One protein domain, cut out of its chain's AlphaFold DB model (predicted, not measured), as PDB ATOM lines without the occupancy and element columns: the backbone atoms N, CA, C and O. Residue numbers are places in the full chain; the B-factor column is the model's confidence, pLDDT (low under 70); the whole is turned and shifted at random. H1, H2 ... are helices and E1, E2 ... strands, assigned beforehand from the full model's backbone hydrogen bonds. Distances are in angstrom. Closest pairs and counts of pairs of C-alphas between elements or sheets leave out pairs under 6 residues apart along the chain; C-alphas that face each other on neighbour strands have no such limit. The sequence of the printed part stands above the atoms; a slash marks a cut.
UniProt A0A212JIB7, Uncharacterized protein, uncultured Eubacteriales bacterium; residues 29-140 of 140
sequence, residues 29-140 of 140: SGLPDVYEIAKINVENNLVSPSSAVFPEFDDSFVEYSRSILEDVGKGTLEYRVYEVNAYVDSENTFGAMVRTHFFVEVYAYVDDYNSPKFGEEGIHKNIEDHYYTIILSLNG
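AT A GLANCE: This is residues 29 to 140 of the 140 residues of an uncharacterized protein of uncultured Eubacteriales bacterium (UniProt A0A212JIB7). A long, twisted sheet of four antiparallel strands curls round a single helix, H1, which packs on one face of it, while no named helix covers the other face. The whole is a rod, lengthened by the E2 to E3 turn at one end and by the unnamed loop of residues 110 to 130, which reaches toward the other. The printed part has 112 residues with one named helix and four named strands, in the order H1, E1, E2, E3, E4, and the sheet's order is E1, E2, E3, E4. The class is mixed, helices and strands; the whole is loose, with a radius of gyration of the C-alphas of 16.6 A and spans of 55 by 25 by 19 A.

HOW THE PARTS SIT: H1, residues 31 to 44, is on the sheet of E1, residues 62 to 71, E2, residues 76 to 91, E3, residues 97 to 109, and E4, residues 131 to 139, and the two form two layers, a helix on one face of a sheet. The closest C-alphas of H1 and E3 are those of Ala 38 and Val 104, 6.2 A apart; of H1 and E2, those of Tyr 35 and Val 84, 6.6 A. Every O i to N i+4 pair in H1 is within hydrogen-bond range. The strands form a meander, each the antiparallel neighbour of the one before. The hairpin E1 and E2 has N 68 and O 79 within hydrogen-bond range at 2.8 A. In the hairpin E2 and E3 N 84 and O 104 are 2.8 A apart, and in the hairpin E3 and E4 N 107 and O 132 are 2.8 A apart, both within that range. The edge strands E1 and E4 are apart.

IN THESE COORDINATES: H1 begins at C-alpha 31, (122.623, 126.646, 88.085), and measures 20.3 A from first to last C-alpha. E1 measures 26.7 A and bends by 51 degrees at residue 65. E2, the longest strand, measures 43.4 A and bends by 60 degrees at residue 86. E3 measures 35.5 A and bends by 51 degrees at residue 101. E4 measures 23.5 A, bends by 51 degrees at residue 136 and ends at C-alpha 139, (134.878, 137.710, 103.868).

THE WHOLE: The C-alphas farthest apart are those of Phe 94 and Gly 119, 55.7 A. The printed part has no cut. The links H1 to E1, 17 residues, and E3 to E4, 21 residues, are long. Mean pLDDT of the printed part is 78.6; residues under 70 are 29, 72 to 76, 110 to 133, 136 to 137 and 139 to 140.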
ATOM      1  N   SER A  29     120.242 124.928  82.070       55.97
ATOM      2  CA  SER A  29     119.866 123.920  83.060       55.97
ATOM      3  C   SER A  29     121.132 123.460  83.797       55.97
ATOM      4  O   SER A  29     122.000 122.857  83.166       55.97
ATOM      5  N   GLY A  30     121.270 123.794  85.086       77.69
ATOM      6  CA  GLY A  30     122.457 123.447  85.887       77.69
ATOM      7  C   GLY A  30     122.903 124.476  86.938       77.69
ATOM      8  O   GLY A  30     123.825 124.186  87.692       77.69
ATOM      9  N   LEU A  31     122.272 125.655  87.046       85.38
ATOM     10  CA  LEU A  31     122.623 126.646  88.085       85.38
ATOM     11  C   LEU A  31     122.557 126.109  89.535       85.38
ATOM     12  O   LEU A  31     123.455 126.438  90.313       85.38
ATOM     13  N   PRO A  32     121.581 125.253  89.916       90.06
ATOM     14  CA  PRO A  32     121.590 124.626  91.239       90.06
ATOM     15  C   PRO A  32     122.833 123.761  91.492       90.06
ATOM     16  O   PRO A  32     123.382 123.792  92.589       90.06
ATOM     17  N   ASP A  33     123.313 123.038  90.476       86.62
ATOM     18  CA  ASP A  33     124.511 122.196  90.589       86.62
ATOM     19  C   ASP A  33     125.773 123.056  90.722       86.62
ATOM     20  O   ASP A  33     126.648 122.768  91.536       86.62
ATOM     21  N   VAL A  34     125.842 124.163  89.976       90.00
ATOM     22  CA  VAL A  34     126.904 125.174  90.099       90.00
ATOM     23  C   VAL A  34     126.964 125.727  91.527       90.00
ATOM     24  O   VAL A  34     128.046 125.818  92.113       90.00
ATOM     25  N   TYR A  35     125.807 126.059  92.104       93.44
ATOM     26  CA  TYR A  35     125.716 126.520  93.485       93.44
ATOM     27  C   TYR A  35     126.151 125.439  94.484       93.44
ATOM     28  O   TYR A  35     126.920 125.727  95.401       93.44
ATOM     29  N   GLU A  36     125.725 124.190  94.293       91.50
ATOM     30  CA  GLU A  36     126.096 123.082  95.179       91.50
ATOM     31  C   GLU A  36     127.605 122.811  95.162       91.50
ATOM     32  O   GLU A  36     128.233 122.664  96.212       91.50
ATOM     33  N   ILE A  37     128.223 122.833  93.982       88.56
ATOM     34  CA  ILE A  37     129.671 122.683  93.836       88.56
ATOM     35  C   ILE A  37     130.426 123.840  94.512       88.56
ATOM     36  O   ILE A  37     131.445 123.611  95.173       88.56
ATOM     37  N   ALA A  38     129.921 125.074  94.413       92.69
ATOM     38  CA  ALA A  38     130.489 126.209  95.136       92.69
ATOM     39  C   ALA A  38     130.371 126.037  96.661       92.69
ATOM     40  O   ALA A  38     131.356 126.263  97.369       92.69
ATOM     41  N   LYS A  39     129.217 125.575  97.166       94.00
ATOM     42  CA  LYS A  39     129.014 125.287  98.595       94.00
ATOM     43  C   LYS A  39     130.004 124.254  99.114       94.00
ATOM     44  O   LYS A  39     130.644 124.511 100.127       94.00
ATOM     45  N   ILE A  40     130.169 123.133  98.411       90.31
ATOM     46  CA  ILE A  40     131.109 122.070  98.798       90.31
ATOM     47  C   ILE A  40     132.531 122.628  98.904       90.31
ATOM     48  O   ILE A  40     133.260 122.312  99.846       90.31
ATOM     49  N   ASN A  41     132.946 123.481  97.960       88.69
ATOM     50  CA  ASN A  41     134.269 124.094  98.027       88.69
ATOM     51  C   ASN A  41     134.390 125.032  99.242       88.69
ATOM     52  O   ASN A  41     135.344 124.915 100.011       88.69
ATOM     53  N   VAL A  42     133.405 125.908  99.468       93.06
ATOM     54  CA  VAL A  42     133.393 126.818 100.624       93.06
ATOM     55  C   VAL A  42     133.407 126.045 101.940       93.06
ATOM     56  O   VAL A  42     134.246 126.334 102.786       93.06
ATOM     57  N   GLU A  43     132.543 125.041 102.098       92.31
ATOM     58  CA  GLU A  43     132.427 124.211 103.302       92.31
ATOM     59  C   GLU A  43     133.769 123.587 103.691       92.31
ATOM     60  O   GLU A  43     134.199 123.705 104.838       92.31
ATOM     61  N   ASN A  44     134.482 123.018 102.715       89.62
ATOM     62  CA  ASN A  44     135.798 122.409 102.921       89.62
ATOM     63  C   ASN A  44     136.888 123.406 103.356       89.62
ATOM     64  O   ASN A  44     137.934 122.985 103.852       89.62
ATOM     65  N   ASN A  45     136.661 124.711 103.180       88.62
ATOM     66  CA  ASN A  45     137.586 125.776 103.568       88.62
ATOM     67  C   ASN A  45     137.177 126.499 104.866       88.62
ATOM     68  O   ASN A  45     137.900 127.390 105.320       88.62
ATOM     69  N   LEU A  46     136.051 126.132 105.490       89.06
ATOM     70  CA  LEU A  46     135.632 126.702 106.770       89.06
ATOM     71  C   LEU A  46     136.430 126.116 107.939       89.06
ATOM     72  O   LEU A  46     136.864 124.967 107.929       89.06
ATOM     73  N   VAL A  47     136.569 126.906 109.007       88.44
ATOM     74  CA  VAL A  47     137.218 126.468 110.257       88.44
ATOM     75  C   VAL A  47     136.437 125.336 110.931       88.44
ATOM     76  O   VAL A  47     137.036 124.436 111.515       88.44
ATOM     77  N   SER A  48     135.104 125.380 110.849       89.19
ATOM     78  CA  SER A  48     134.199 124.374 111.409       89.19
ATOM     79  C   SER A  48     133.164 123.943 110.358       89.19
ATOM     80  O   SER A  48     132.012 124.385 110.414       89.19
ATOM     81  N   PRO A  49     133.545 123.095 109.381       89.12
ATOM     82  CA  PRO A  49     132.675 122.704 108.267       89.12
ATOM     83  C   PRO A  49     131.341 122.107 108.723       89.12
ATOM     84  O   PRO A  49     130.288 122.468 108.219       89.12
ATOM     85  N   SER A  50     131.354 121.283 109.777       92.38
ATOM     86  CA  SER A  50     130.146 120.625 110.298       92.38
ATOM     87  C   SER A  50     129.124 121.573 110.938       92.38
ATOM     88  O   SER A  50     128.033 121.133 111.287       92.38
ATOM     89  N   SER A  51     129.482 122.844 111.146       94.50
ATOM     90  CA  SER A  51     128.573 123.888 111.640       94.50
ATOM     91  C   SER A  51     128.012 124.778 110.526       94.50
ATOM     92  O   SER A  51     127.227 125.680 110.811       94.50
ATOM     93  N   ALA A  52     128.434 124.560 109.278       95.75
ATOM     94  CA  ALA A  52     128.072 125.401 108.152       95.75
ATOM     95  C   ALA A  52     126.579 125.294 107.820       95.75
ATOM     96  O   ALA A  52     126.024 124.207 107.657       95.75
ATOM     97  N   VAL A  53     125.939 126.449 107.671       97.19
ATOM     98  CA  VAL A  53     124.554 126.586 107.233       97.19
ATOM     99  C   VAL A  53     124.533 127.512 106.027       97.19
ATOM    100  O   VAL A  53     124.787 128.713 106.130       97.19
ATOM    101  N   PHE A  54     124.236 126.932 104.869       96.94
ATOM    102  CA  PHE A  54     124.088 127.648 103.606       96.94
ATOM    103  C   PHE A  54     122.613 127.991 103.353       96.94
ATOM    104  O   PHE A  54     121.739 127.215 103.754       96.94
ATOM    105  N   PRO A  55     122.306 129.115 102.679       97.12
ATOM    106  CA  PRO A  55     120.951 129.396 102.236       97.12
ATOM    107  C   PRO A  55     120.498 128.380 101.181       97.12
ATOM    108  O   PRO A  55     121.319 127.798 100.458       97.12
ATOM    109  N   GLU A  56     119.180 128.182 101.093       96.50
ATOM    110  CA  GLU A  56     118.569 127.477  99.965       96.50
ATOM    111  C   GLU A  56     118.947 128.172  98.654       96.50
ATOM    112  O   GLU A  56     119.188 129.377  98.635       96.50
ATOM    113  N   PHE A  57     119.035 127.401  97.570       94.56
ATOM    114  CA  PHE A  57     119.387 127.946  96.264       94.56
ATOM    115  C   PHE A  57     118.389 129.027  95.830       94.56
ATOM    116  O   PHE A  57     117.175 128.835  95.910       94.56
ATOM    117  N   ASP A  58     118.931 130.131  95.327       94.81
ATOM    118  CA  ASP A  58     118.204 131.214  94.683       94.81
ATOM    119  C   ASP A  58     118.964 131.582  93.404       94.81
ATOM    120  O   ASP A  58     120.196 131.678  93.421       94.81
ATOM    121  N   ASP A  59     118.241 131.793  92.303       92.19
ATOM    122  CA  ASP A  59     118.840 132.124  91.003       92.19
ATOM    123  C   ASP A  59     119.714 133.390  91.073       92.19
ATOM    124  O   ASP A  59     120.662 133.527  90.306       92.19
ATOM    125  N   SER A  60     119.455 134.306  92.018       95.31
ATOM    126  CA  SER A  60     120.266 135.513  92.226       95.31
ATOM    127  C   SER A  60     121.670 135.251  92.774       95.31
ATOM    128  O   SER A  60     122.512 136.149  92.728       95.31
ATOM    129  N   PHE A  61     121.950 134.047  93.281       95.44
ATOM    130  CA  PHE A  61     123.280 133.691  93.773       95.44
ATOM    131  C   PHE A  61     124.242 133.285  92.669       95.44
ATOM    132  O   PHE A  61     125.441 133.254  92.932       95.44
ATOM    133  N   VAL A  62     123.755 132.953  91.472       94.56
ATOM    134  CA  VAL A  62     124.588 132.419  90.392       94.56
ATOM    135  C   VAL A  62     124.394 133.239  89.128       94.56
ATOM    136  O   VAL A  62     123.315 133.269  88.545       94.56
ATOM    137  N   GLU A  63     125.472 133.849  88.654       92.56
ATOM    138  CA  GLU A  63     125.489 134.611  87.411       92.56
ATOM    139  C   GLU A  63     126.404 133.933  86.387       92.56
ATOM    140  O   GLU A  63     127.514 133.507  86.704       92.56
ATOM    141  N   TYR A  64     125.961 133.818  85.134       87.81
ATOM    142  CA  TYR A  64     126.870 133.453  84.049       87.81
ATOM    143  C   TYR A  64     127.794 134.638  83.746       87.81
ATOM    144  O   TYR A  64     127.324 135.716  83.392       87.81
ATOM    145  N   SER A  65     129.104 134.422  83.835       88.06
ATOM    146  CA  SER A  65     130.115 135.457  83.600       88.06
ATOM    147  C   SER A  65     130.590 135.445  82.147       88.06
ATOM    148  O   SER A  65     130.465 136.433  81.420       88.06
ATOM    149  N   ARG A  66     131.167 134.321  81.698       85.25
ATOM    150  CA  ARG A  66     131.826 134.226  80.383       85.25
ATOM    151  C   ARG A  66     132.062 132.791  79.932       85.25
ATOM    152  O   ARG A  66     132.104 131.881  80.751       85.25
ATOM    153  N   SER A  67     132.331 132.610  78.639       82.69
ATOM    154  CA  SER A  67     132.912 131.376  78.100       82.69
ATOM    155  C   SER A  67     134.409 131.556  77.843       82.69
ATOM    156  O   SER A  67     134.834 132.575  77.294       82.69
ATOM    157  N   ILE A  68     135.210 130.563  78.218       80.00
ATOM    158  CA  ILE A  68     136.652 130.510  77.966       80.00
ATOM    159  C   ILE A  68     136.930 129.366  77.002       80.00
ATOM    160  O   ILE A  68     136.411 128.269  77.169       80.00
ATOM    161  N   LEU A  69     137.776 129.636  76.011       78.31
ATOM    162  CA  LEU A  69     138.272 128.635  75.079       78.31
ATOM    163  C   LEU A  69     139.733 128.348  75.395       78.31
ATOM    164  O   LEU A  69     140.549 129.270  75.416       78.31
ATOM    165  N   GLU A  70     140.058 127.082  75.613       72.19
ATOM    166  CA  GLU A  70     141.422 126.635  75.864       72.19
ATOM    167  C   GLU A  70     141.867 125.675  74.762       72.19
ATOM    168  O   GLU A  70     141.245 124.637  74.529       72.19
ATOM    169  N   ASP A  71     142.950 126.031  74.071       72.44
ATOM    170  CA  ASP A  71     143.607 125.132  73.127       72.44
ATOM    171  C   ASP A  71     144.457 124.126  73.909       72.44
ATOM    172  O   ASP A  71     145.439 124.487  74.560       72.44
ATOM    173  N   VAL A  72     144.081 122.850  73.834       69.00
ATOM    174  CA  VAL A  72     144.779 121.754  74.521       69.00
ATOM    175  C   VAL A  72     145.634 120.914  73.568       69.00
ATOM    176  O   VAL A  72     145.941 119.750  73.843       69.00
ATOM    177  N   GLY A  73     145.990 121.468  72.402       57.75
ATOM    178  CA  GLY A  73     146.858 120.858  71.389       57.75
ATOM    179  C   GLY A  73     146.241 119.678  70.629       57.75
ATOM    180  O   GLY A  73     146.839 119.167  69.685       57.75
ATOM    181  N   LYS A  74     145.047 119.229  71.032       59.84
ATOM    182  CA  LYS A  74     144.242 118.180  70.380       59.84
ATOM    183  C   LYS A  74     142.850 118.690  69.973       59.84
ATOM    184  O   LYS A  74     141.978 117.879  69.687       59.84
ATOM    185  N   GLY A  75     142.660 120.010  69.989       63.94
ATOM    186  CA  GLY A  75     141.391 120.709  69.784       63.94
ATOM    187  C   GLY A  75     141.165 121.784  70.854       63.94
ATOM    188  O   GLY A  75     142.034 122.022  71.697       63.94
ATOM    189  N   THR A  76     139.987 122.403  70.821       65.88
ATOM    190  CA  THR A  76     139.600 123.475  71.749       65.88
ATOM    191  C   THR A  76     138.578 122.954  72.757       65.88
ATOM    192  O   THR A  76     137.623 122.284  72.368       65.88
ATOM    193  N   LEU A  77     138.775 123.261  74.039       70.50
ATOM    194  CA  LEU A  77     137.784 123.054  75.098       70.50
ATOM    195  C   LEU A  77     137.051 124.362  75.384       70.50
ATOM    196  O   LEU A  77     137.685 125.416  75.431       70.50
ATOM    197  N   GLU A  78     135.737 124.290  75.597       75.19
ATOM    198  CA  GLU A  78     134.942 125.415  76.088       75.19
ATOM    199  C   GLU A  78     134.575 125.209  77.561       75.19
ATOM    200  O   GLU A  78     134.024 124.176  77.947       75.19
ATOM    201  N   TYR A  79     134.842 126.236  78.365       78.44
ATOM    202  CA  TYR A  79     134.398 126.348  79.748       78.44
ATOM    203  C   TYR A  79     133.374 127.459  79.865       78.44
ATOM    204  O   TYR A  79     133.625 128.567  79.395       78.44
ATOM    205  N   ARG A  80     132.275 127.209  80.570       84.88
ATOM    206  CA  ARG A  80     131.381 128.265  81.053       84.88
ATOM    207  C   ARG A  80     131.781 128.633  82.469       84.88
ATOM    208  O   ARG A  80     131.867 127.765  83.331       84.88
ATOM    209  N   VAL A  81     132.032 129.911  82.693       87.75
ATOM    210  CA  VAL A  81     132.372 130.461  83.999       87.75
ATOM    211  C   VAL A  81     131.115 131.049  84.608       87.75
ATOM    212  O   VAL A  81     130.482 131.921  84.008       87.75
ATOM    213  N   TYR A  82     130.788 130.581  85.802       90.75
ATOM    214  CA  TYR A  82     129.723 131.107  86.633       90.75
ATOM    215  C   TYR A  82     130.313 131.752  87.874       90.75
ATOM    216  O   TYR A  82     131.263 131.246  88.468       90.75
ATOM    217  N   GLU A  83     129.725 132.862  88.265       94.31
ATOM    218  CA  GLU A  83     130.066 133.633  89.441       94.31
ATOM    219  C   GLU A  83     129.014 133.362  90.514       94.31
ATOM    220  O   GLU A  83     127.832 133.647  90.323       94.31
ATOM    221  N   VAL A  84     129.439 132.778  91.635       95.81
ATOM    222  CA  VAL A  84     128.565 132.453  92.761       95.81
ATOM    223  C   VAL A  84     128.801 133.440  93.895       95.81
ATOM    224  O   VAL A  84     129.875 133.449  94.496       95.81
ATOM    225  N   ASN A  85     127.783 134.244  94.195       96.94
ATOM    226  CA  ASN A  85     127.761 135.252  95.251       96.94
ATOM    227  C   ASN A  85     126.708 134.880  96.297       96.94
ATOM    228  O   ASN A  85     125.514 135.074  96.076       96.94
ATOM    229  N   ALA A  86     127.131 134.380  97.455       97.44
ATOM    230  CA  ALA A  86     126.208 134.015  98.527       97.44
ATOM    231  C   ALA A  86     126.854 134.193  99.912       97.44
ATOM    232  O   ALA A  86     127.829 134.931 100.082       97.44
ATOM    233  N   TYR A  87     126.262 133.581 100.935       97.25
ATOM    234  CA  TYR A  87     126.764 133.620 102.302       97.25
ATOM    235  C   TYR A  87     126.668 132.249 102.966       97.25
ATOM    236  O   TYR A  87     125.877 131.403 102.561       97.25
ATOM    237  N   VAL A  88     127.462 132.048 104.010       96.94
ATOM    238  CA  VAL A  88     127.401 130.884 104.891       96.94
ATOM    239  C   VAL A  88     127.464 131.349 106.336       96.94
ATOM    240  O   VAL A  88     128.260 132.222 106.680       96.94
ATOM    241  N   ASP A  89     126.618 130.777 107.181       97.19
ATOM    242  CA  ASP A  89     126.693 130.963 108.625       97.19
ATOM    243  C   ASP A  89     127.461 129.770 109.212       97.19
ATOM    244  O   ASP A  89     127.060 128.627 109.012       97.19
ATOM    245  N   SER A  90     128.570 130.002 109.918       96.62
ATOM    246  CA  SER A  90     129.359 128.926 110.548       96.62
ATOM    247  C   SER A  90     129.992 129.369 111.864       96.62
ATOM    248  O   SER A  90     130.241 130.560 112.066       96.62
ATOM    249  N   GLU A  91     130.297 128.421 112.747       96.12
ATOM    250  CA  GLU A  91     131.001 128.706 113.995       96.12
ATOM    251  C   GLU A  91     132.475 129.049 113.749       96.12
ATOM    252  O   GLU A  91     133.195 128.365 113.017       96.12
ATOM    253  N   ASN A  92     132.953 130.100 114.414       90.88
ATOM    254  CA  ASN A  92     134.380 130.397 114.503       90.88
ATOM    255  C   ASN A  92     135.063 129.580 115.621       90.88
ATOM    256  O   ASN A  92     134.436 128.803 116.337       90.88
ATOM    257  N   THR A  93     136.365 129.802 115.836       92.56
ATOM    258  CA  THR A  93     137.148 129.110 116.881       92.56
ATOM    259  C   THR A  93     136.659 129.346 118.317       92.56
ATOM    260  O   THR A  93     137.073 128.624 119.221       92.56
ATOM    261  N   PHE A  94     135.791 130.335 118.545       93.38
ATOM    262  CA  PHE A  94     135.192 130.648 119.842       93.38
ATOM    263  C   PHE A  94     133.764 130.097 119.993       93.38
ATOM    264  O   PHE A  94     133.121 130.369 121.006       93.38
ATOM    265  N   GLY A  95     133.258 129.349 119.005       91.88
ATOM    266  CA  GLY A  95     131.892 128.813 118.998       91.88
ATOM    267  C   GLY A  95     130.816 129.870 118.735       91.88
ATOM    268  O   GLY A  95     129.648 129.652 119.038       91.88
ATOM    269  N   ALA A  96     131.190 131.045 118.218       93.94
ATOM    270  CA  ALA A  96     130.225 132.056 117.806       93.94
ATOM    271  C   ALA A  96     129.843 131.846 116.338       93.94
ATOM    272  O   ALA A  96     130.729 131.709 115.492       93.94
ATOM    273  N   MET A  97     128.542 131.877 116.038       95.00
ATOM    274  CA  MET A  97     128.038 131.868 114.662       95.00
ATOM    275  C   MET A  97     128.360 133.193 113.973       95.00
ATOM    276  O   MET A  97     127.943 134.257 114.435       95.00
ATOM    277  N   VAL A  98     129.086 133.119 112.860       95.12
ATOM    278  CA  VAL A  98     129.467 134.267 112.035       95.12
ATOM    279  C   VAL A  98     128.972 134.046 110.614       95.12
ATOM    280  O   VAL A  98     129.160 132.969 110.046       95.12
ATOM    281  N   ARG A  99     128.363 135.087 110.040       96.69
ATOM    282  CA  ARG A  99     128.008 135.121 108.624       96.69
ATOM    283  C   ARG A  99     129.215 135.535 107.801       96.69
ATOM    284  O   ARG A  99     129.706 136.646 107.958       96.69
ATOM    285  N   THR A 100     129.628 134.669 106.891       94.62
ATOM    286  CA  THR A 100     130.703 134.924 105.934       94.62
ATOM    287  C   THR A 100     130.113 135.023 104.538       94.62
ATOM    288  O   THR A 100     129.443 134.102 104.075       94.62
ATOM    289  N   HIS A 101     130.351 136.142 103.861       95.88
ATOM    290  CA  HIS A 101     130.029 136.283 102.446       95.88
ATOM    291  C   HIS A 101     131.129 135.638 101.613       95.88
ATOM    292  O   HIS A 101     132.317 135.813 101.897       95.88
ATOM    293  N   PHE A 102     130.739 134.903 100.578       94.56
ATOM    294  CA  PHE A 102     131.684 134.219  99.711       94.56
ATOM    295  C   PHE A 102     131.432 134.531  98.245       94.56
ATOM    296  O   PHE A 102     130.296 134.754  97.820       94.56
ATOM    297  N   PHE A 103     132.530 134.516  97.492       95.12
ATOM    298  CA  PHE A 103     132.542 134.668  96.049       95.12
ATOM    299  C   PHE A 103     133.393 133.564  95.420       95.12
ATOM    300  O   PHE A 103     134.582 133.440  95.738       95.12
ATOM    301  N   VAL A 104     132.781 132.759  94.553       92.88
ATOM    302  CA  VAL A 104     133.408 131.595  93.909       92.88
ATOM    303  C   VAL A 104     133.186 131.663  92.405       92.88
ATOM    304  O   VAL A 104     132.056 131.820  91.957       92.88
ATOM    305  N   GLU A 105     134.252 131.493  91.625       93.31
ATOM    306  CA  GLU A 105     134.136 131.201  90.196       93.31
ATOM    307  C   GLU A 105     134.063 129.682  89.995       93.31
ATOM    308  O   GLU A 105     134.933 128.930  90.447       93.31
ATOM    309  N   VAL A 106     133.017 129.225  89.312       88.31
ATOM    310  CA  VAL A 106     132.787 127.826  88.950       88.31
ATOM    311  C   VAL A 106     132.951 127.681  87.443       88.31
ATOM    312  O   VAL A 106     132.277 128.351  86.666       88.31
ATOM    313  N   TYR A 107     133.834 126.786  87.027       86.56
ATOM    314  CA  TYR A 107     134.148 126.515  85.633       86.56
ATOM    315  C   TYR A 107     133.513 125.189  85.243       86.56
ATOM    316  O   TYR A 107     133.954 124.137  85.701       86.56
ATOM    317  N   ALA A 108     132.482 125.245  84.407       83.00
ATOM    318  CA  ALA A 108     131.765 124.086  83.899       83.00
ATOM    319  C   ALA A 108     132.265 123.710  82.500       83.00
ATOM    320  O   ALA A 108     132.268 124.557  81.602       83.00
ATOM    321  N   TYR A 109     132.650 122.452  82.299       74.50
ATOM    322  CA  TYR A 109     132.975 121.932  80.971       74.50
ATOM    323  C   TYR A 109     131.708 121.804  80.119       74.50
ATOM    324  O   TYR A 109     130.669 121.346  80.593       74.50
ATOM    325  N   VAL A 110     131.804 122.168  78.840       68.00
ATOM    326  CA  VAL A 110     130.726 121.965  77.866       68.00
ATOM    327  C   VAL A 110     131.070 120.749  77.001       68.00
ATOM    328  O   VAL A 110     131.904 120.856  76.107       68.00
ATOM    329  N   ASP A 111     130.456 119.597  77.292       54.16
ATOM    330  CA  ASP A 111     130.777 118.312  76.636       54.16
ATOM    331  C   ASP A 111     130.025 118.114  75.298       54.16
ATOM    332  O   ASP A 111     130.568 117.571  74.340       54.16
ATOM    333  N   ASP A 112     128.798 118.645  75.191       48.91
ATOM    334  CA  ASP A 112     127.947 118.555  73.996       48.91
ATOM    335  C   ASP A 112     127.432 119.941  73.588       48.91
ATOM    336  O   ASP A 112     126.320 120.353  73.927       48.91
ATOM    337  N   TYR A 113     128.233 120.693  72.836       41.84
ATOM    338  CA  TYR A 113     127.686 121.799  72.055       41.84
ATOM    339  C   TYR A 113     128.411 121.924  70.723       41.84
ATOM    340  O   TYR A 113     129.628 122.092  70.670       41.84
ATOM    341  N   ASN A 114     127.628 121.936  69.641       42.00
ATOM    342  CA  ASN A 114     128.047 122.557  68.394       42.00
ATOM    343  C   ASN A 114     128.287 124.033  68.703       42.00
ATOM    344  O   ASN A 114     127.341 124.824  68.727       42.00
ATOM    345  N   SER A 115     129.529 124.406  69.010       41.44
ATOM    346  CA  SER A 115     129.852 125.801  69.274       41.44
ATOM    347  C   SER A 115     129.381 126.630  68.074       41.44
ATOM    348  O   SER A 115     129.748 126.294  66.941       41.44
ATOM    349  N   PRO A 116     128.632 127.734  68.263       40.47
ATOM    350  CA  PRO A 116     128.217 128.609  67.162       40.47
ATOM    351  C   PRO A 116     129.394 129.113  66.311       40.47
ATOM    352  O   PRO A 116     129.199 129.589  65.194       40.47
ATOM    353  N   LYS A 117     130.620 129.016  66.848       40.34
ATOM    354  CA  LYS A 117     131.876 129.409  66.214       40.34
ATOM    355  C   LYS A 117     132.699 128.236  65.650       40.34
ATOM    356  O   LYS A 117     133.508 128.490  64.761       40.34
ATOM    357  N   PHE A 118     132.510 126.997  66.124       39.81
ATOM    358  CA  PHE A 118     133.381 125.850  65.786       39.81
ATOM    359  C   PHE A 118     132.656 124.573  65.319       39.81
ATOM    360  O   PHE A 118     133.320 123.619  64.928       39.81
ATOM    361  N   GLY A 119     131.318 124.537  65.288       49.06
ATOM    362  CA  GLY A 119     130.571 123.372  64.791       49.06
ATOM    363  C   GLY A 119     130.887 122.083  65.563       49.06
ATOM    364  O   GLY A 119     131.051 122.130  66.780       49.06
ATOM    365  N   GLU A 120     130.990 120.956  64.854       47.56
ATOM    366  CA  GLU A 120     131.196 119.598  65.404       47.56
ATOM    367  C   GLU A 120     132.638 119.320  65.906       47.56
ATOM    368  O   GLU A 120     132.965 118.188  66.247       47.56
ATOM    369  N   GLU A 121     133.537 120.315  65.943       43.44
ATOM    370  CA  GLU A 121     134.967 120.129  66.278       43.44
ATOM    371  C   GLU A 121     135.291 120.167  67.790       43.44
ATOM    372  O   GLU A 121     136.462 120.225  68.181       43.44
ATOM    373  N   GLY A 122     134.276 120.145  68.659       45.19
ATOM    374  CA  GLY A 122     134.462 120.068  70.111       45.19
ATOM    375  C   GLY A 122     135.162 118.769  70.527       45.19
ATOM    376  O   GLY A 122     134.875 117.689  70.010       45.19
ATOM    377  N   ILE A 123     136.113 118.847  71.461       46.09
ATOM    378  CA  ILE A 123     136.741 117.640  72.008       46.09
ATOM    379  C   ILE A 123     135.733 116.926  72.923       46.09
ATOM    380  O   ILE A 123     135.604 117.292  74.086       46.09
ATOM    381  N   HIS A 124     135.129 115.841  72.435       50.72
ATOM    382  CA  HIS A 124     134.453 114.838  73.263       50.72
ATOM    383  C   HIS A 124     135.503 113.992  73.990       50.72
ATOM    384  O   HIS A 124     135.933 112.931  73.520       50.72
ATOM    385  N   LYS A 125     136.003 114.476  75.121       47.91
ATOM    386  CA  LYS A 125     136.692 113.597  76.062       47.91
ATOM    387  C   LYS A 125     135.650 113.275  77.110       47.91
ATOM    388  O   LYS A 125     135.240 114.196  77.790       47.91
ATOM    389  N   ASN A 126     135.294 111.997  77.248       47.41
ATOM    390  CA  ASN A 126     134.566 111.433  78.391       47.41
ATOM    391  C   ASN A 126     135.259 111.821  79.722       47.41
ATOM    392  O   ASN A 126     135.968 111.008  80.314       47.41
ATOM    393  N   ILE A 127     135.157 113.080  80.136       49.38
ATOM    394  CA  ILE A 127     135.735 113.643  81.349       49.38
ATOM    395  C   ILE A 127     134.594 113.599  82.351       49.38
ATOM    396  O   ILE A 127     133.637 114.352  82.238       49.38
ATOM    397  N   GLU A 128     134.691 112.664  83.294       45.84
ATOM    398  CA  GLU A 128     133.640 112.382  84.282       45.84
ATOM    399  C   GLU A 128     133.377 113.561  85.241       45.84
ATOM    400  O   GLU A 128     132.300 113.644  85.825       45.84
ATOM    401  N   ASP A 129     134.325 114.499  85.365       47.19
ATOM    402  CA  ASP A 129     134.242 115.633  86.287       47.19
ATOM    403  C   ASP A 129     133.988 116.950  85.542       47.19
ATOM    404  O   ASP A 129     134.886 117.595  84.998       47.19
ATOM    405  N   HIS A 130     132.720 117.357  85.538       61.88
ATOM    406  CA  HIS A 130     132.198 118.468  84.741       61.88
ATOM    407  C   HIS A 130     132.477 119.870  85.315       61.88
ATOM    408  O   HIS A 130     132.090 120.854  84.684       61.88
ATOM    409  N   TYR A 131     133.153 119.992  86.468       55.50
ATOM    410  CA  TYR A 131     133.355 121.278  87.151       55.50
ATOM    411  C   TYR A 131     134.712 121.389  87.863       55.50
ATOM    412  O   TYR A 131     135.153 120.453  88.524       55.50
ATOM    413  N   TYR A 132     135.333 122.570  87.826       65.31
ATOM    414  CA  TYR A 132     136.342 122.971  88.815       65.31
ATOM    415  C   TYR A 132     136.031 124.361  89.371       65.31
ATOM    416  O   TYR A 132     135.341 125.157  88.740       65.31
ATOM    417  N   THR A 133     136.504 124.650  90.582       61.56
ATOM    418  CA  THR A 133     136.126 125.858  91.329       61.56
ATOM    419  C   THR A 133     137.323 126.609  91.869       61.56
ATOM    420  O   THR A 133     138.314 126.014  92.295       61.56
ATOM    421  N   ILE A 134     137.209 127.934  91.878       74.38
ATOM    422  CA  ILE A 134     138.188 128.847  92.455       74.38
ATOM    423  C   ILE A 134     137.456 129.746  93.453       74.38
ATOM    424  O   ILE A 134     136.574 130.514  93.076       74.38
ATOM    425  N   ILE A 135     137.832 129.671  94.734       73.06
ATOM    426  CA  ILE A 135     137.382 130.651  95.731       73.06
ATOM    427  C   ILE A 135     138.149 131.947  95.488       73.06
ATOM    428  O   ILE A 135     139.373 131.987  95.624       73.06
ATOM    429  N   LEU A 136     137.423 133.011  95.163       67.81
ATOM    430  CA  LEU A 136     138.004 134.332  94.948       67.81
ATOM    431  C   LEU A 136     138.006 135.166  96.227       67.81
ATOM    432  O   LEU A 136     138.939 135.934  96.455       67.81
ATOM    433  N   SER A 137     136.992 135.009  97.083       68.94
ATOM    434  CA  SER A 137     137.010 135.620  98.414       68.94
ATOM    435  C   SER A 137     136.100 134.913  99.419       68.94
ATOM    436  O   SER A 137     135.041 134.399  99.062       68.94
ATOM    437  N   LEU A 138     136.524 134.940 100.683       70.69
ATOM    438  CA  LEU A 138     135.761 134.555 101.870       70.69
ATOM    439  C   LEU A 138     135.907 135.695 102.883       70.69
ATOM    440  O   LEU A 138     136.972 135.856 103.478       70.69
ATOM    441  N   ASN A 139     134.867 136.516 103.024       68.88
ATOM    442  CA  ASN A 139     134.878 137.710 103.868       68.88
ATOM    443  C   ASN A 139     133.852 137.552 104.996       68.88
ATOM    444  O   ASN A 139     132.644 137.622 104.751       68.88
ATOM    445  N   GLY A 140     134.338 137.316 106.214       51.25
ATOM    446  CA  GLY A 140     133.550 137.194 107.446       51.25
ATOM    447  C   GLY A 140     134.046 138.117 108.547       51.25
ATOM    448  O   GLY A 140     135.163 138.668 108.400       51.25
TER     449      GLY A 140